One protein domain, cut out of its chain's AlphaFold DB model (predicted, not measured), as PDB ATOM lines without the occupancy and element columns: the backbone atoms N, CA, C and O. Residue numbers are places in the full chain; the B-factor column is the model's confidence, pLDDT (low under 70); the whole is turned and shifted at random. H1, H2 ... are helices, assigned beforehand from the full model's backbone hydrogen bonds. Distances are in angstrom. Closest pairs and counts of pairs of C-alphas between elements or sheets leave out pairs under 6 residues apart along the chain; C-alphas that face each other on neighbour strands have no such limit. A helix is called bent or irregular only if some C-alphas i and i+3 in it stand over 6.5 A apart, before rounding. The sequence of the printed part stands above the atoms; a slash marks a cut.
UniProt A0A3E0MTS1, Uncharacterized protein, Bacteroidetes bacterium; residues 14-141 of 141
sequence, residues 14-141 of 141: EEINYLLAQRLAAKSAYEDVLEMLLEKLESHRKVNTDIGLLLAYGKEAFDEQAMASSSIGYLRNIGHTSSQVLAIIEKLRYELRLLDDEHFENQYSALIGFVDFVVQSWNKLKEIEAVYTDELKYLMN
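This is residues 14 to 141 of the 141 residues of an uncharacterized protein of Bacteroidetes bacterium (UniProt A0A3E0MTS1). One very long helix, H5, runs along one side of a small compact body made with the other four helices, touching H1 and H4 there, and sticks out beyond that body with residues 127 to 139 as a free arm. In the body H4 lies between H5 and the short H2, the long arm H1b of the bent helix H1 packs on both H2 and H5, and the short H3 sits beside H1a and the beginning of H4. The printed part has 128 residues with five named helices, H1 to H5 in order, and no named strand; its class is all helix. It is only just loose, close to compact, with a radius of gyration of the C-alphas of 17.0 A, and spans 62 by 28 by 22 A.

H1, residues 14 to 43, was assigned as one helix by its hydrogen bonds but is bent, with C-alphas 21 and 24 7.5 A apart. Its arm H1a, residues 14 to 21, begins at C-alpha 14 (11.647, 18.788, -16.849), and its arm H1b, residues 24 to 43, is 29.1 A long. H2 is residues 51 to 60 and H3 residues 64 to 69. H4, residues 71 to 95, is 34.6 A long and irregular, with C-alphas 77 and 80 7.4 A apart and a kink of 40 degrees near residue 78. H5, residues 102 to 139, is 55.8 A long, has a kink of 30 degrees near residue 111, and ends at C-alpha 139 (36.716, 28.979, -1.597).

H1b, H2 and H4 form an up and down bundle, each running against the one before it. H1b, with residues 27 to 34, touches H2 in a hairpin at a shallow tilt of 15 degrees, closest at the C-alphas of Tyr 30 and Gly 58, 7.2 A. H2 touches residues 78 to 85 of H4, closest at the C-alphas of Leu 54 and Val 85, 6.2 A. H4 and H5 form a hairpin at a steep tilt of 43 degrees; residues 112 to 125 of H5 touch H4, closest at the C-alphas of Gly 79 and Trp 122, 5.2 A. Residues 104 to 114 of H5 touch H1b at a steep tilt of 66 degrees, with the C-alphas of Ala 26 and Leu 111 closest at 4.8 A. H3 touches H1a, closest at the C-alphas of Ile 16 and Met 67, 6.6 A, while H2 and H5 are apart. Every O i to N i+4 pair is within hydrogen-bond range in H1a, H1b and H3; the counts are 5 of 6 in H2, 19 of 21 in H4 and 31 of 34 in H5.

The C-alphas farthest apart are those of Ser 43 and Asn 141, 62.7 A. Residues 127 to 141 stand free, and the body without them spans 41 by 26 by 22 A. The printed part has no cut and no long link. Mean pLDDT of the printed part is 89.0, with residues 46 to 49 and 136 to 141 under 70.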
ATOM      1  N   GLU A  14      12.479  18.444 -15.696       88.44
ATOM      2  CA  GLU A  14      11.647  18.788 -16.849       88.44
ATOM      3  C   GLU A  14      12.254  18.244 -18.146       88.44
ATOM      4  O   GLU A  14      11.542  17.642 -18.951       88.44
ATOM      5  N   GLU A  15      13.575  18.349 -18.295       91.06
ATOM      6  CA  GLU A  15      14.315  17.828 -19.439       91.06
ATOM      7  C   GLU A  15      14.184  16.308 -19.553       91.06
ATOM      8  O   GLU A  15      13.885  15.788 -20.629       91.06
ATOM      9  N   ILE A  16      14.346  15.573 -18.447       92.62
ATOM     10  CA  ILE A  16      14.175  14.117 -18.466       92.62
ATOM     11  C   ILE A  16      12.727  13.726 -18.752       92.62
ATOM     12  O   ILE A  16      12.504  12.796 -19.522       92.62
ATOM     13  N   ASN A  17      11.737  14.427 -18.196       92.31
ATOM     14  CA  ASN A  17      10.332  14.137 -18.488       92.31
ATOM     15  C   ASN A  17      10.009  14.336 -19.973       92.31
ATOM     16  O   ASN A  17       9.295  13.522 -20.564       92.31
ATOM     17  N   TYR A  18      10.557  15.385 -20.590       91.88
ATOM     18  CA  TYR A  18      10.431  15.597 -22.028       91.88
ATOM     19  C   TYR A  18      11.086  14.471 -22.830       91.88
ATOM     20  O   TYR A  18      10.444  13.887 -23.706       91.88
ATOM     21  N   LEU A  19      12.331  14.116 -22.497       93.56
ATOM     22  CA  LEU A  19      13.048  13.030 -23.163       93.56
ATOM     23  C   LEU A  19      12.296  11.702 -23.036       93.56
ATOM     24  O   LEU A  19      12.094  11.022 -24.038       93.56
ATOM     25  N   LEU A  20      11.798  11.363 -21.846       94.50
ATOM     26  CA  LEU A  20      10.984  10.169 -21.616       94.50
ATOM     27  C   LEU A  20       9.711  10.163 -22.472       94.50
ATOM     28  O   LEU A  20       9.365   9.125 -23.037       94.50
ATOM     29  N   ALA A  21       9.042  11.311 -22.615       94.12
ATOM     30  CA  ALA A  21       7.833  11.432 -23.427       94.12
ATOM     31  C   ALA A  21       8.095  11.227 -24.932       94.12
ATOM     32  O   ALA A  21       7.253  10.659 -25.624       94.12
ATOM     33  N   GLN A  22       9.253  11.660 -25.439       94.12
ATOM     34  CA  GLN A  22       9.627  11.528 -26.858       94.12
ATOM     35  C   GLN A  22      10.392  10.233 -27.177       94.12
ATOM     36  O   GLN A  22      10.504   9.846 -28.340       94.12
ATOM     37  N   ARG A  23      10.892   9.534 -26.150       95.12
ATOM     38  CA  ARG A  23      11.816   8.394 -26.243       95.12
ATOM     39  C   ARG A  23      11.398   7.330 -27.249       95.12
ATOM     40  O   ARG A  23      12.218   6.902 -28.049       95.12
ATOM     41  N   LEU A  24      10.150   6.864 -27.187       95.88
ATOM     42  CA  LEU A  24       9.688   5.759 -28.035       95.88
ATOM     43  C   LEU A  24       9.602   6.157 -29.510       95.88
ATOM     44  O   LEU A  24      10.021   5.385 -30.369       95.88
ATOM     45  N   ALA A  25       9.102   7.362 -29.791       95.50
ATOM     46  CA  ALA A  25       9.029   7.885 -31.151       95.50
ATOM     47  C   ALA A  25      10.435   8.098 -31.725       95.50
ATOM     48  O   ALA A  25      10.730   7.629 -32.820       95.50
ATOM     49  N   ALA A  26      11.325   8.717 -30.946       96.38
ATOM     50  CA  ALA A  26      12.710   8.935 -31.341       96.38
ATOM     51  C   ALA A  26      13.476   7.618 -31.542       96.38
ATOM     52  O   ALA A  26      14.260   7.508 -32.478       96.38
ATOM     53  N   LYS A  27      13.221   6.602 -30.707       97.38
ATOM     54  CA  LYS A  27      13.816   5.271 -30.864       97.38
ATOM     55  C   LYS A  27      13.387   4.618 -32.178       97.38
ATOM     56  O   LYS A  27      14.245   4.126 -32.900       97.38
ATOM     57  N   SER A  28      12.090   4.633 -32.486       97.12
ATOM     58  CA  SER A  28      11.578   4.078 -33.746       97.12
ATOM     59  C   SER A  28      12.197   4.796 -34.946       97.12
ATOM     60  O   SER A  28      12.726   4.151 -35.840       97.12
ATOM     61  N   ALA A  29      12.218   6.132 -34.917       97.25
ATOM     62  CA  ALA A  29      12.836   6.928 -35.972       97.25
ATOM     63  C   ALA A  29      14.342   6.645 -36.113       97.25
ATOM     64  O   ALA A  29      14.870   6.617 -37.221       97.25
ATOM     65  N   TYR A  30      15.042   6.406 -34.999       97.62
ATOM     66  CA  TYR A  30      16.454   6.028 -35.006       97.62
ATOM     67  C   TYR A  30      16.701   4.678 -35.676       97.62
ATOM     68  O   TYR A  30      17.641   4.548 -36.458       97.62
ATOM     69  N   GLU A  31      15.880   3.679 -35.352       96.75
ATOM     70  CA  GLU A  31      15.961   2.341 -35.939       96.75
ATOM     71  C   GLU A  31      15.730   2.406 -37.458       96.75
ATOM     72  O   GLU A  31      16.559   1.884 -38.206       96.75
ATOM     73  N   ASP A  32      14.715   3.152 -37.907       96.50
ATOM     74  CA  ASP A  32      14.410   3.354 -39.331       96.50
ATOM     75  C   ASP A  32      15.551   4.090 -40.063       96.50
ATOM     76  O   ASP A  32      16.021   3.651 -41.116       96.50
ATOM     77  N   VAL A  33      16.065   5.191 -39.492       96.31
ATOM     78  CA  VAL A  33      17.218   5.923 -40.053       96.31
ATOM     79  C   VAL A  33      18.425   4.998 -40.181       96.31
ATOM     80  O   VAL A  33      19.105   5.005 -41.209       96.31
ATOM     81  N   LEU A  34      18.707   4.195 -39.153       94.94
ATOM     82  CA  LEU A  34      19.849   3.293 -39.154       94.94
ATOM     83  C   LEU A  34      19.714   2.206 -40.225       94.94
ATOM     84  O   LEU A  34      20.685   1.947 -40.935       94.94
ATOM     85  N   GLU A  35      18.534   1.605 -40.367       93.75
ATOM     86  CA  GLU A  35      18.246   0.616 -41.407       93.75
ATOM     87  C   GLU A  35      18.496   1.200 -42.803       93.75
ATOM     88  O   GLU A  35      19.332   0.683 -43.550       93.75
ATOM     89  N   MET A  36      17.893   2.352 -43.110       93.19
ATOM     90  CA  MET A  36      18.054   3.019 -44.406       93.19
ATOM     91  C   MET A  36      19.516   3.382 -44.702       93.19
ATOM     92  O   MET A  36      19.994   3.221 -45.830       93.19
ATOM     93  N   LEU A  37      20.259   3.863 -43.699       92.31
ATOM     94  CA  LEU A  37      21.684   4.163 -43.845       92.31
ATOM     95  C   LEU A  37      22.496   2.906 -44.175       92.31
ATOM     96  O   LEU A  37      23.364   2.951 -45.051       92.31
ATOM     97  N   LEU A  38      22.228   1.791 -43.495       90.06
ATOM     98  CA  LEU A  38      22.950   0.536 -43.694       90.06
ATOM     99  C   LEU A  38      22.668  -0.078 -45.069       90.06
ATOM    100  O   LEU A  38      23.619  -0.438 -45.767       90.06
ATOM    101  N   GLU A  39      21.408  -0.103 -45.510       90.19
ATOM    102  CA  GLU A  39      21.032  -0.568 -46.855       90.19
ATOM    103  C   GLU A  39      21.756   0.227 -47.958       90.19
ATOM    104  O   GLU A  39      22.289  -0.310 -48.943       90.19
ATOM    105  N   LYS A  40      21.827   1.549 -47.789       87.62
ATOM    106  CA  LYS A  40      22.503   2.438 -48.738       87.62
ATOM    107  C   LYS A  40      24.022   2.272 -48.679       87.62
ATOM    108  O   LYS A  40      24.669   2.288 -49.723       87.62
ATOM    109  N   LEU A  41      24.615   2.061 -47.509       87.31
ATOM    110  CA  LEU A  41      26.056   1.817 -47.392       87.31
ATOM    111  C   LEU A  41      26.478   0.492 -48.036       87.31
ATOM    112  O   LEU A  41      27.492   0.459 -48.743       87.31
ATOM    113  N   GLU A  42      25.685  -0.566 -47.852       82.50
ATOM    114  CA  GLU A  42      25.928  -1.871 -48.469       82.50
ATOM    115  C   GLU A  42      25.883  -1.776 -49.999       82.50
ATOM    116  O   GLU A  42      26.825  -2.198 -50.681       82.50
ATOM    117  N   SER A  43      24.852  -1.126 -50.549       77.25
ATOM    118  CA  SER A  43      24.730  -0.921 -52.000       77.25
ATOM    119  C   SER A  43      25.883  -0.102 -52.598       77.25
ATOM    120  O   SER A  43      26.283  -0.344 -53.738       77.25
ATOM    121  N   HIS A  44      26.482   0.808 -51.822       73.88
ATOM    122  CA  HIS A  44      27.637   1.611 -52.241       73.88
ATOM    123  C   HIS A  44      28.999   0.960 -51.928       73.88
ATOM    124  O   HIS A  44      30.032   1.551 -52.251       73.88
ATOM    125  N   ARG A  45      29.033  -0.237 -51.313       71.31
ATOM    126  CA  ARG A  45      30.255  -0.933 -50.847       71.31
ATOM    127  C   ARG A  45      31.197  -0.041 -50.023       71.31
ATOM    128  O   ARG A  45      32.416  -0.229 -50.045       71.31
ATOM    129  N   LYS A  46      30.654   0.949 -49.313       68.44
ATOM    130  CA  LYS A  46      31.444   1.840 -48.457       68.44
ATOM    131  C   LYS A  46      31.657   1.169 -47.104       68.44
ATOM    132  O   LYS A  46      30.699   0.879 -46.397       68.44
ATOM    133  N   VAL A  47      32.916   0.965 -46.720       61.75
ATOM    134  CA  VAL A  47      33.254   0.617 -45.333       61.75
ATOM    135  C   VAL A  47      33.125   1.885 -44.501       61.75
ATOM    136  O   VAL A  47      33.838   2.854 -44.755       61.75
ATOM    137  N   ASN A  48      32.229   1.875 -43.517       65.38
ATOM    138  CA  ASN A  48      32.110   2.965 -42.564       65.38
ATOM    139  C   ASN A  48      32.469   2.478 -41.153       65.38
ATOM    140  O   ASN A  48      31.769   1.651 -40.570       65.38
ATOM    141  N   THR A  49      33.570   3.003 -40.612       66.50
ATOM    142  CA  THR A  49      34.042   2.738 -39.243       66.50
ATOM    143  C   THR A  49      33.083   3.250 -38.172       66.50
ATOM    144  O   THR A  49      33.123   2.781 -37.037       66.50
ATOM    145  N   ASP A  50      32.187   4.162 -38.539       81.25
ATOM    146  CA  ASP A  50      31.301   4.872 -37.623       81.25
ATOM    147  C   ASP A  50      30.019   4.070 -37.308       81.25
ATOM    148  O   ASP A  50      29.303   4.386 -36.358       81.25
ATOM    149  N   ILE A  51      29.753   2.973 -38.037       84.25
ATOM    150  CA  ILE A  51      28.581   2.095 -37.827       84.25
ATOM    151  C   ILE A  51      28.560   1.505 -36.413       84.25
ATOM    152  O   ILE A  51      27.497   1.385 -35.803       84.25
ATOM    153  N   GLY A  52      29.729   1.151 -35.870       86.56
ATOM    154  CA  GLY A  52      29.823   0.611 -34.514       86.56
ATOM    155  C   GLY A  52      29.306   1.594 -33.461       86.56
ATOM    156  O   GLY A  52      28.612   1.182 -32.533       86.56
ATOM    157  N   LEU A  53      29.582   2.889 -33.647       91.00
ATOM    158  CA  LEU A  53      29.109   3.943 -32.752       91.00
ATOM    159  C   LEU A  53      27.590   4.116 -32.852       91.00
ATOM    160  O   LEU A  53      26.921   4.187 -31.824       91.00
ATOM    161  N   LEU A  54      27.040   4.105 -34.072       93.31
ATOM    162  CA  LEU A  54      25.592   4.178 -34.292       93.31
ATOM    163  C   LEU A  54      24.859   3.000 -33.622       93.31
ATOM    164  O   LEU A  54      23.869   3.178 -32.911       93.31
ATOM    165  N   LEU A  55      25.363   1.777 -33.787       91.56
ATOM    166  CA  LEU A  55      24.749   0.592 -33.178       91.56
ATOM    167  C   LEU A  55      24.820   0.612 -31.646       91.56
ATOM    168  O   LEU A  55      23.868   0.196 -30.984       91.56
ATOM    169  N   ALA A  56      25.935   1.075 -31.077       91.56
ATOM    170  CA  ALA A  56      26.080   1.214 -29.630       91.56
ATOM    171  C   ALA A  56      25.113   2.271 -29.076       91.56
ATOM    172  O   ALA A  56      24.392   2.004 -28.115       91.56
ATOM    173  N   TYR A  57      25.022   3.424 -29.742       94.31
ATOM    174  CA  TYR A  57      24.151   4.520 -29.330       94.31
ATOM    175  C   TYR A  57      22.681   4.106 -29.229       94.31
ATOM    176  O   TYR A  57      22.035   4.407 -28.229       94.31
ATOM    177  N   GLY A  58      22.162   3.346 -30.201       91.31
ATOM    178  CA  GLY A  58      20.763   2.896 -30.189       91.31
ATOM    179  C   GLY A  58      20.383   2.045 -28.969       91.31
ATOM    180  O   GLY A  58      19.217   2.014 -28.577       91.31
ATOM    181  N   LYS A  59      21.355   1.377 -28.335       87.81
ATOM    182  CA  LYS A  59      21.120   0.589 -27.116       87.81
ATOM    183  C   LYS A  59      21.059   1.453 -25.861       87.81
ATOM    184  O   LYS A  59      20.307   1.129 -24.952       87.81
ATOM    185  N   GLU A  60      21.849   2.520 -25.813       91.31
ATOM    186  CA  GLU A  60      22.052   3.321 -24.602       91.31
ATOM    187  C   GLU A  60      21.164   4.570 -24.562       91.31
ATOM    188  O   GLU A  60      20.625   4.923 -23.516       91.31
ATOM    189  N   ALA A  61      20.967   5.232 -25.703       93.44
ATOM    190  CA  ALA A  61      20.295   6.528 -25.788       93.44
ATOM    191  C   ALA A  61      18.791   6.485 -25.497       93.44
ATOM    192  O   ALA A  61      18.182   7.518 -25.248       93.44
ATOM    193  N   PHE A  62      18.178   5.301 -25.536       95.00
ATOM    194  CA  PHE A  62      16.736   5.121 -25.350       95.00
ATOM    195  C   PHE A  62      16.399   4.228 -24.148       95.00
ATOM    196  O   PHE A  62      15.269   3.730 -24.049       95.00
ATOM    197  N   ASP A  63      17.364   4.015 -23.248       93.06
ATOM    198  CA  ASP A  63      17.180   3.277 -22.000       93.06
ATOM    199  C   ASP A  63      16.393   4.123 -20.984       93.06
ATOM    200  O   ASP A  63      16.889   5.086 -20.396       93.06
ATOM    201  N   GLU A  64      15.135   3.738 -20.775       93.56
ATOM    202  CA  GLU A  64      14.219   4.390 -19.839       93.56
ATOM    203  C   GLU A  64      14.719   4.347 -18.392       93.56
ATOM    204  O   GLU A  64      14.591   5.329 -17.658       93.56
ATOM    205  N   GLN A  65      15.312   3.226 -17.976       91.81
ATOM    206  CA  GLN A  65      15.797   3.063 -16.614       91.81
ATOM    207  C   GLN A  65      17.011   3.960 -16.375       91.81
ATOM    208  O   GLN A  65      17.111   4.583 -15.314       91.81
ATOM    209  N   ALA A  66      17.913   4.072 -17.353       90.75
ATOM    210  CA  ALA A  66      19.048   4.988 -17.271       90.75
ATOM    211  C   ALA A  66      18.581   6.449 -17.139       90.75
ATOM    212  O   ALA A  66      19.036   7.153 -16.236       90.75
ATOM    213  N   MET A  67      17.614   6.873 -17.962       92.12
ATOM    214  CA  MET A  67      17.031   8.222 -17.906       92.12
ATOM    215  C   MET A  67      16.377   8.527 -16.552       92.12
ATOM    216  O   MET A  67      16.590   9.599 -15.990       92.12
ATOM    217  N   ALA A  68      15.589   7.586 -16.021       87.38
ATOM    218  CA  ALA A  68      14.814   7.790 -14.798       87.38
ATOM    219  C   ALA A  68      15.650   7.674 -13.512       87.38
ATOM    220  O   ALA A  68      15.326   8.301 -12.504       87.38
ATOM    221  N   SER A  69      16.714   6.864 -13.520       87.88
ATOM    222  CA  SER A  69      17.521   6.597 -12.321       87.88
ATOM    223  C   SER A  69      18.534   7.697 -12.010       87.88
ATOM    224  O   SER A  69      18.745   8.026 -10.841       87.88
ATOM    225  N   SER A  70      19.172   8.277 -13.029       89.69
ATOM    226  CA  SER A  70      20.124   9.372 -12.853       89.69
ATOM    227  C   SER A  70      20.151  10.260 -14.089       89.69
ATOM    228  O   SER A  70      20.869   9.976 -15.043       89.69
ATOM    229  N   SER A  71      19.423  11.375 -14.044       89.38
ATOM    230  CA  SER A  71      19.390  12.371 -15.124       89.38
ATOM    231  C   SER A  71      20.791  12.856 -15.510       89.38
ATOM    232  O   SER A  71      21.169  12.839 -16.677       89.38
ATOM    233  N   ILE A  72      21.601  13.207 -14.509       91.56
ATOM    234  CA  ILE A  72      22.992  13.645 -14.679       91.56
ATOM    235  C   ILE A  72      23.856  12.507 -15.230       91.56
ATOM    236  O   ILE A  72      24.637  12.726 -16.153       91.56
ATOM    237  N   GLY A  73      23.731  11.294 -14.678       91.50
ATOM    238  CA  GLY A  73      24.496  10.133 -15.136       91.50
ATOM    239  C   GLY A  73      24.198   9.788 -16.594       91.50
ATOM    240  O   GLY A  73      25.122   9.617 -17.385       91.50
ATOM    241  N   TYR A  74      22.916   9.777 -16.956       94.31
ATOM    242  CA  TYR A  74      22.444   9.598 -18.323       94.31
ATOM    243  C   TYR A  74      23.016  10.678 -19.253       94.31
ATOM    244  O   TYR A  74      23.701  10.342 -20.218       94.31
ATOM    245  N   LEU A  75      22.834  11.965 -18.928       94.44
ATOM    246  CA  LEU A  75      23.321  13.077 -19.755       94.44
ATOM    247  C   LEU A  75      24.846  13.071 -19.927       94.44
ATOM    248  O   LEU A  75      25.335  13.351 -21.021       94.44
ATOM    249  N   ARG A  76      25.611  12.715 -18.886       92.50
ATOM    250  CA  ARG A  76      27.069  12.541 -18.999       92.50
ATOM    251  C   ARG A  76      27.447  11.377 -19.905       92.50
ATOM    252  O   ARG A  76      28.410  11.508 -20.654       92.50
ATOM    253  N   ASN A  77      26.720  10.263 -19.822       92.56
ATOM    254  CA  ASN A  77      27.024   9.069 -20.603       92.56
ATOM    255  C   ASN A  77      26.755   9.289 -22.094       92.56
ATOM    256  O   ASN A  77      27.621   9.029 -22.925       92.56
ATOM    257  N   ILE A  78      25.566   9.791 -22.437       94.81
ATOM    258  CA  ILE A  78      25.147   9.846 -23.839       94.81
ATOM    259  C   ILE A  78      25.401  11.195 -24.515       94.81
ATOM    260  O   ILE A  78      25.496  11.229 -25.734       94.81
ATOM    261  N   GLY A  79      25.561  12.301 -23.779       92.94
ATOM    262  CA  GLY A  79      25.468  13.648 -24.357       92.94
ATOM    263  C   GLY A  79      26.555  13.960 -25.386       92.94
ATOM    264  O   GLY A  79      26.281  14.518 -26.453       92.94
ATOM    265  N   HIS A  80      27.789  13.531 -25.109       91.75
ATOM    266  CA  HIS A  80      28.881  13.640 -26.076       91.75
ATOM    267  C   HIS A  80      28.639  12.749 -27.302       91.75
ATOM    268  O   HIS A  80      28.767  13.208 -28.438       91.75
ATOM    269  N   THR A  81      28.237  11.498 -27.070       94.44
ATOM    270  CA  THR A  81      27.963  10.514 -28.122       94.44
ATOM    271  C   THR A  81      26.811  10.955 -29.023       94.44
ATOM    272  O   THR A  81      26.916  10.822 -30.237       94.44
ATOM    273  N   SER A  82      25.758  11.566 -28.473       95.50
ATOM    274  CA  SER A  82      24.640  12.152 -29.225       95.50
ATOM    275  C   SER A  82      25.121  13.174 -30.254       95.50
ATOM    276  O   SER A  82      24.693  13.132 -31.404       95.50
ATOM    277  N   SER A  83      26.074  14.037 -29.877       93.44
ATOM    278  CA  SER A  83      26.661  15.021 -30.801       93.44
ATOM    279  C   SER A  83      27.430  14.344 -31.942       93.44
ATOM    280  O   SER A  83      27.343  14.761 -33.095       93.44
ATOM    281  N   GLN A  84      28.188  13.285 -31.634       93.94
ATOM    282  CA  GLN A  84      28.947  12.529 -32.636       93.94
ATOM    283  C   GLN A  84      28.026  11.770 -33.595       93.94
ATOM    284  O   GLN A  84      28.236  11.798 -34.805       93.94
ATOM    285  N   VAL A  85      26.995  11.118 -33.059       94.44
ATOM    286  CA  VAL A  85      26.001  10.364 -33.828       94.44
ATOM    287  C   VAL A  85      25.249  11.276 -34.785       94.44
ATOM    288  O   VAL A  85      25.125  10.926 -35.956       94.44
ATOM    289  N   LEU A  86      24.825  12.460 -34.333       93.38
ATOM    290  CA  LEU A  86      24.172  13.432 -35.206       93.38
ATOM    291  C   LEU A  86      25.077  13.820 -36.382       93.38
ATOM    292  O   LEU A  86      24.663  13.715 -37.534       93.38
ATOM    293  N   ALA A  87      26.341  14.158 -36.110       93.25
ATOM    294  CA  ALA A  87      27.303  14.514 -37.152       93.25
ATOM    295  C   ALA A  87      27.550  13.367 -38.153       93.25
ATOM    296  O   ALA A  87      27.702  13.604 -39.354       93.25
ATOM    297  N   ILE A  88      27.580  12.115 -37.682       93.38
ATOM    298  CA  ILE A  88      27.714  10.935 -38.547       93.38
ATOM    299  C   ILE A  88      26.476  10.772 -39.433       93.38
ATOM    300  O   ILE A  88      26.623  10.561 -40.639       93.38
ATOM    301  N   ILE A  89      25.273  10.881 -38.862       94.25
ATOM    302  CA  ILE A  89      24.015  10.770 -39.611       94.25
ATOM    303  C   ILE A  89      23.933  11.875 -40.666       94.25
ATOM    304  O   ILE A  89      23.646  11.575 -41.820       94.25
ATOM    305  N   GLU A  90      24.255  13.123 -40.325       94.00
ATOM    306  CA  GLU A  90      24.262  14.252 -41.266       94.00
ATOM    307  C   GLU A  90      25.254  14.055 -42.412       94.00
ATOM    308  O   GLU A  90      24.919  14.246 -43.587       94.00
ATOM    309  N   LYS A  91      26.476  13.622 -42.087       92.81
ATOM    310  CA  LYS A  91      27.494  13.303 -43.088       92.81
ATOM    311  C   LYS A  91      27.001  12.209 -44.033       92.81
ATOM    312  O   LYS A  91      27.122  12.351 -45.249       92.81
ATOM    313  N   LEU A  92      26.432  11.132 -43.497       91.75
ATOM    314  CA  LEU A  92      25.923  10.022 -44.298       91.75
ATOM    315  C   LEU A  92      24.709  10.411 -45.140       91.75
ATOM    316  O   LEU A  92      24.660  10.068 -46.320       91.75
ATOM    317  N   ARG A  93      23.782  11.180 -44.571       92.75
ATOM    318  CA  ARG A  93      22.632  11.772 -45.264       92.75
ATOM    319  C   ARG A  93      23.076  12.544 -46.507       92.75
ATOM    320  O   ARG A  93      22.512  12.351 -47.584       92.75
ATOM    321  N   TYR A  94      24.133  13.351 -46.389       92.19
ATOM    322  CA  TYR A  94      24.720  14.065 -47.523       92.19
ATOM    323  C   TYR A  94      25.427  13.125 -48.513       92.19
ATOM    324  O   TYR A  94      25.151  13.149 -49.713       92.19
ATOM    325  N   GLU A  95      26.332  12.273 -48.027       90.31
ATOM    326  CA  GLU A  95      27.151  11.397 -48.873       90.31
ATOM    327  C   GLU A  95      26.338  10.383 -49.684       90.31
ATOM    328  O   GLU A  95      26.758   9.995 -50.778       90.31
ATOM    329  N   LEU A  96      25.207   9.940 -49.139       89.31
ATOM    330  CA  LEU A  96      24.300   8.970 -49.749       89.31
ATOM    331  C   LEU A  96      23.160   9.643 -50.525       89.31
ATOM    332  O   LEU A  96      22.315   8.942 -51.077       89.31
ATOM    333  N   ARG A  97      23.163  10.985 -50.610       89.81
ATOM    334  CA  ARG A  97      22.157  11.798 -51.315       89.81
ATOM    335  C   ARG A  97      20.727  11.503 -50.852       89.81
ATOM    336  O   ARG A  97      19.824  11.372 -51.669       89.81
ATOM    337  N   LEU A  98      20.538  11.397 -49.540       90.00
ATOM    338  CA  LEU A  98      19.240  11.092 -48.925       90.00
ATOM    339  C   LEU A  98      18.374  12.334 -48.685       90.00
ATOM    340  O   LEU A  98      17.242  12.200 -48.253       90.00
ATOM    341  N   LEU A  99      18.880  13.524 -49.019       89.25
ATOM    342  CA  LEU A  99      18.163  14.797 -48.876       89.25
ATOM    343  C   LEU A  99      16.842  14.851 -49.662       89.25
ATOM    344  O   LEU A  99      15.942  15.592 -49.284       89.25
ATOM    345  N   ASP A 100      16.744  14.082 -50.748       90.62
ATOM    346  CA  ASP A 100      15.546  14.000 -51.592       90.62
ATOM    347  C   ASP A 100      14.645  12.797 -51.225       90.62
ATOM    348  O   ASP A 100      13.605  12.587 -51.849       90.62
ATOM    349  N   ASP A 101      15.041  11.979 -50.242       94.31
ATOM    350  CA  ASP A 101      14.267  10.830 -49.768       94.31
ATOM    351  C   ASP A 101      13.290  11.284 -48.674       94.31
ATOM    352  O   ASP A 101      13.644  11.425 -47.505       94.31
ATOM    353  N   GLU A 102      12.036  11.525 -49.062       94.75
ATOM    354  CA  GLU A 102      10.997  12.041 -48.161       94.75
ATOM    355  C   GLU A 102      10.779  11.150 -46.928       94.75
ATOM    356  O   GLU A 102      10.508  11.650 -45.836       94.75
ATOM    357  N   HIS A 103      10.915   9.828 -47.071       94.00
ATOM    358  CA  HIS A 103      10.761   8.928 -45.933       94.00
ATOM    359  C   HIS A 103      11.917   9.099 -44.946       94.00
ATOM    360  O   HIS A 103      11.670   9.280 -43.752       94.00
ATOM    361  N   PHE A 104      13.153   9.128 -45.451       95.69
ATOM    362  CA  PHE A 104      14.334   9.376 -44.629       95.69
ATOM    363  C   PHE A 104      14.231  10.715 -43.894       95.69
ATOM    364  O   PHE A 104      14.459  10.781 -42.690       95.69
ATOM    365  N   GLU A 105      13.851  11.779 -44.601       95.69
ATOM    366  CA  GLU A 105      13.758  13.134 -44.051       95.69
ATOM    367  C   GLU A 105      12.713  13.260 -42.939       95.69
ATOM    368  O   GLU A 105      12.940  13.956 -41.943       95.69
ATOM    369  N   ASN A 106      11.593  12.546 -43.065       94.75
ATOM    370  CA  ASN A 106      10.574  12.489 -42.022       94.75
ATOM    371  C   ASN A 106      11.104  11.809 -40.751       94.75
ATOM    372  O   ASN A 106      10.932  12.346 -39.653       94.75
ATOM    373  N   GLN A 107      11.794  10.672 -40.889       96.25
ATOM    374  CA  GLN A 107      12.376   9.966 -39.742       96.25
ATOM    375  C   GLN A 107      13.534  10.750 -39.122       96.25
ATOM    376  O   GLN A 107      13.607  10.915 -37.905       96.25
ATOM    377  N   TYR A 108      14.395  11.327 -39.956       95.69
ATOM    378  CA  TYR A 108      15.474  12.203 -39.522       95.69
ATOM    379  C   TYR A 108      14.947  13.394 -38.713       95.69
ATOM    380  O   TYR A 108      15.464  13.684 -37.635       95.69
ATOM    381  N   SER A 109      13.876  14.043 -39.179       92.81
ATOM    382  CA  SER A 109      13.254  15.173 -38.477       92.81
ATOM    383  C   SER A 109      12.623  14.768 -37.141       92.81
ATOM    384  O   SER A 109      12.691  15.521 -36.170       92.81
ATOM    385  N   ALA A 110      12.033  13.572 -37.058       90.62
ATOM    386  CA  ALA A 110      11.498  13.039 -35.805       90.62
ATOM    387  C   ALA A 110      12.610  12.690 -34.797       90.62
ATOM    388  O   ALA A 110      12.439  12.864 -33.591       90.62
ATOM    389  N   LEU A 111      13.763  12.232 -35.290       95.44
ATOM    390  CA  LEU A 111      14.925  11.887 -34.479       95.44
ATOM    391  C   LEU A 111      15.685  13.121 -33.975       95.44
ATOM    392  O   LEU A 111      16.045  13.181 -32.795       95.44
ATOM    393  N   ILE A 112      15.960  14.090 -34.854       94.38
ATOM    394  CA  ILE A 112      16.885  15.192 -34.559       94.38
ATOM    395  C   ILE A 112      16.428  16.016 -33.358       94.38
ATOM    396  O   ILE A 112      17.246  16.329 -32.504       94.38
ATOM    397  N   GLY A 113      15.121  16.259 -33.212       91.69
ATOM    398  CA  GLY A 113      14.592  17.012 -32.073       91.69
ATOM    399  C   GLY A 113      14.933  16.371 -30.723       91.69
ATOM    400  O   GLY A 113      15.274  17.071 -29.772       91.69
ATOM    401  N   PHE A 114      14.910  15.038 -30.644       94.50
ATOM    402  CA  PHE A 114      15.315  14.318 -29.438       94.50
ATOM    403  C   PHE A 114      16.824  14.428 -29.197       94.50
ATOM    404  O   PHE A 114      17.253  14.752 -28.090       94.50
ATOM    405  N   VAL A 115      17.632  14.170 -30.229       95.31
ATOM    406  CA  VAL A 115      19.101  14.179 -30.119       95.31
ATOM    407  C   VAL A 115      19.615  15.580 -29.779       95.31
ATOM    408  O   VAL A 115      20.439  15.722 -28.877       95.31
ATOM    409  N   ASP A 116      19.079  16.619 -30.415       94.19
ATOM    410  CA  ASP A 116      19.414  18.013 -30.126       94.19
ATOM    411  C   ASP A 116      19.066  18.385 -28.689       94.19
ATOM    412  O   ASP A 116      19.874  19.006 -27.998       94.19
ATOM    413  N   PHE A 117      17.895  17.974 -28.200       94.56
ATOM    414  CA  PHE A 117      17.496  18.264 -26.827       94.56
ATOM    415  C   PHE A 117      18.423  17.591 -25.804       94.56
ATOM    416  O   PHE A 117      18.785  18.196 -24.789       94.56
ATOM    417  N   VAL A 118      18.874  16.366 -26.090       95.38
ATOM    418  CA  VAL A 118      19.902  15.682 -25.295       95.38
ATOM    419  C   VAL A 118      21.213  16.476 -25.283       95.38
ATOM    420  O   VAL A 118      21.783  16.707 -24.213       95.38
ATOM    421  N   VAL A 119      21.685  16.927 -26.449       95.19
ATOM    422  CA  VAL A 119      22.934  17.698 -26.574       95.19
ATOM    423  C   VAL A 119      22.839  19.031 -25.834       95.19
ATOM    424  O   VAL A 119      23.769  19.403 -25.114       95.19
ATOM    425  N   GLN A 120      21.716  19.739 -25.951       93.94
ATOM    426  CA  GLN A 120      21.490  20.994 -25.239       93.94
ATOM    427  C   GLN A 120      21.441  20.778 -23.718       93.94
ATOM    428  O   GLN A 120      22.095  21.510 -22.973       93.94
ATOM    429  N   SER A 121      20.761  19.726 -23.253       94.56
ATOM    430  CA  SER A 121      20.709  19.363 -21.827       94.56
ATOM    431  C   SER A 121      22.099  19.022 -21.279       94.56
ATOM    432  O   SER A 121      22.475  19.447 -20.186       94.56
ATOM    433  N   TRP A 122      22.912  18.307 -22.057       94.94
ATOM    434  CA  TRP A 122      24.304  18.026 -21.709       94.94
ATOM    435  C   TRP A 122      25.176  19.291 -21.686       94.94
ATOM    436  O   TRP A 122      26.029  19.439 -20.810       94.94
ATOM    437  N   ASN A 123      24.960  20.236 -22.604       93.81
ATOM    438  CA  ASN A 123      25.660  21.521 -22.587       93.81
ATOM    439  C   ASN A 123      25.318  22.342 -21.338       93.81
ATOM    440  O   ASN A 123      26.242  22.795 -20.665       93.81
ATOM    441  N   LYS A 124      24.035  22.421 -20.963       93.06
ATOM    442  CA  LYS A 124      23.599  23.013 -19.688       93.06
ATOM    443  C   LYS A 124      24.309  22.360 -18.496       93.06
ATOM    444  O   LYS A 124      24.804  23.061 -17.618       93.06
ATOM    445  N   LEU A 125      24.416  21.028 -18.469       93.19
ATOM    446  CA  LEU A 125      25.132  20.324 -17.400       93.19
ATOM    447  C   LEU A 125      26.600  20.757 -17.298       93.19
ATOM    448  O   LEU A 125      27.066  21.060 -16.201       93.19
ATOM    449  N   LYS A 126      27.315  20.835 -18.425       92.94
ATOM    450  CA  LYS A 126      28.711  21.301 -18.433       92.94
ATOM    451  C   LYS A 126      28.851  22.739 -17.938       92.94
ATOM    452  O   LYS A 126      29.815  23.043 -17.244       92.94
ATOM    453  N   GLU A 127      27.925  23.621 -18.307       90.94
ATOM    454  CA  GLU A 127      27.928  25.017 -17.854       90.94
ATOM    455  C   GLU A 127      27.781  25.102 -16.334       90.94
ATOM    456  O   GLU A 127      28.573  25.772 -15.674       90.94
ATOM    457  N   ILE A 128      26.830  24.353 -15.767       89.06
ATOM    458  CA  ILE A 128      26.627  24.266 -14.317       89.06
ATOM    459  C   ILE A 128      27.896  23.743 -13.623       89.06
ATOM    460  O   ILE A 128      28.364  24.329 -12.648       89.06
ATOM    461  N   GLU A 129      28.488  22.660 -14.136       89.25
ATOM    462  CA  GLU A 129      29.723  22.078 -13.589       89.25
ATOM    463  C   GLU A 129      30.913  23.048 -13.639       89.25
ATOM    464  O   GLU A 129      31.718  23.089 -12.703       89.25
ATOM    465  N   ALA A 130      31.019  23.845 -14.705       87.94
ATOM    466  CA  ALA A 130      32.060  24.855 -14.849       87.94
ATOM    467  C   ALA A 130      31.923  25.961 -13.793       87.94
ATOM    468  O   ALA A 130      32.914  26.288 -13.140       87.94
ATOM    469  N   VAL A 131      30.703  26.466 -13.558       85.19
ATOM    470  CA  VAL A 131      30.430  27.472 -12.516       85.19
ATOM    471  C   VAL A 131      30.817  26.948 -11.136       85.19
ATOM    472  O   VAL A 131      31.589  27.599 -10.436       85.19
ATOM    473  N   TYR A 132      30.382  25.738 -10.768       80.00
ATOM    474  CA  TYR A 132      30.752  25.146  -9.477       80.00
ATOM    475  C   TYR A 132      32.267  24.964  -9.323       80.00
ATOM    476  O   TYR A 132      32.823  25.200  -8.250       80.00
ATOM    477  N   THR A 133      32.953  24.551 -10.391       78.69
ATOM    478  CA  THR A 133      34.410  24.369 -10.372       78.69
ATOM    479  C   THR A 133      35.143  25.701 -10.215       78.69
ATOM    480  O   THR A 133      36.149  25.770  -9.507       78.69
ATOM    481  N   ASP A 134      34.649  26.763 -10.848       74.50
ATOM    482  CA  ASP A 134      35.221  28.101 -10.722       74.50
ATOM    483  C   ASP A 134      34.950  28.717  -9.344       74.50
ATOM    484  O   ASP A 134      35.870  29.274  -8.749       74.50
ATOM    485  N   GLU A 135      33.753  28.552  -8.777       70.31
ATOM    486  CA  GLU A 135      33.428  29.003  -7.415       70.31
ATOM    487  C   GLU A 135      34.276  28.299  -6.345       70.31
ATOM    488  O   GLU A 135      34.762  28.942  -5.411       70.31
ATOM    489  N   LEU A 136      34.550  27.000  -6.511       62.47
ATOM    490  CA  LEU A 136      35.442  26.251  -5.620       62.47
ATOM    491  C   LEU A 136      36.867  26.820  -5.594       62.47
ATOM    492  O   LEU A 136      37.491  26.827  -4.532       62.47
ATOM    493  N   LYS A 137      37.377  27.364  -6.711       63.59
ATOM    494  CA  LYS A 137      38.694  28.032  -6.728       63.59
ATOM    495  C   LYS A 137      38.735  29.243  -5.794       63.59
ATOM    496  O   LYS A 137      39.787  29.524  -5.228       63.59
ATOM    497  N   TYR A 138      37.615  29.945  -5.616       57.97
ATOM    498  CA  TYR A 138      37.528  31.106  -4.725       57.97
ATOM    499  C   TYR A 138      37.333  30.728  -3.251       57.97
ATOM    500  O   TYR A 138      37.654  31.534  -2.385       57.97
ATOM    501  N   LEU A 139      36.855  29.513  -2.961       54.06
ATOM    502  CA  LEU A 139      36.716  28.979  -1.597       54.06
ATOM    503  C   LEU A 139      37.989  28.290  -1.074       54.06
ATOM    504  O   LEU A 139      38.084  27.999   0.115       54.06
ATOM    505  N   MET A 140      38.954  28.008  -1.953       52.84
ATOM    506  CA  MET A 140      40.246  27.403  -1.604       52.84
ATOM    507  C   MET A 140      41.343  28.427  -1.247       52.84
ATOM    508  O   MET A 140      42.490  28.019  -1.055       52.84
ATOM    509  N   ASN A 141      41.005  29.721  -1.145       44.28
ATOM    510  CA  ASN A 141      41.902  30.801  -0.708       44.28
ATOM    511  C   ASN A 141      41.576  31.285   0.706       44.28
ATOM    512  O   ASN A 141      40.391  31.595   0.963       44.28
TER     513      ASN A 141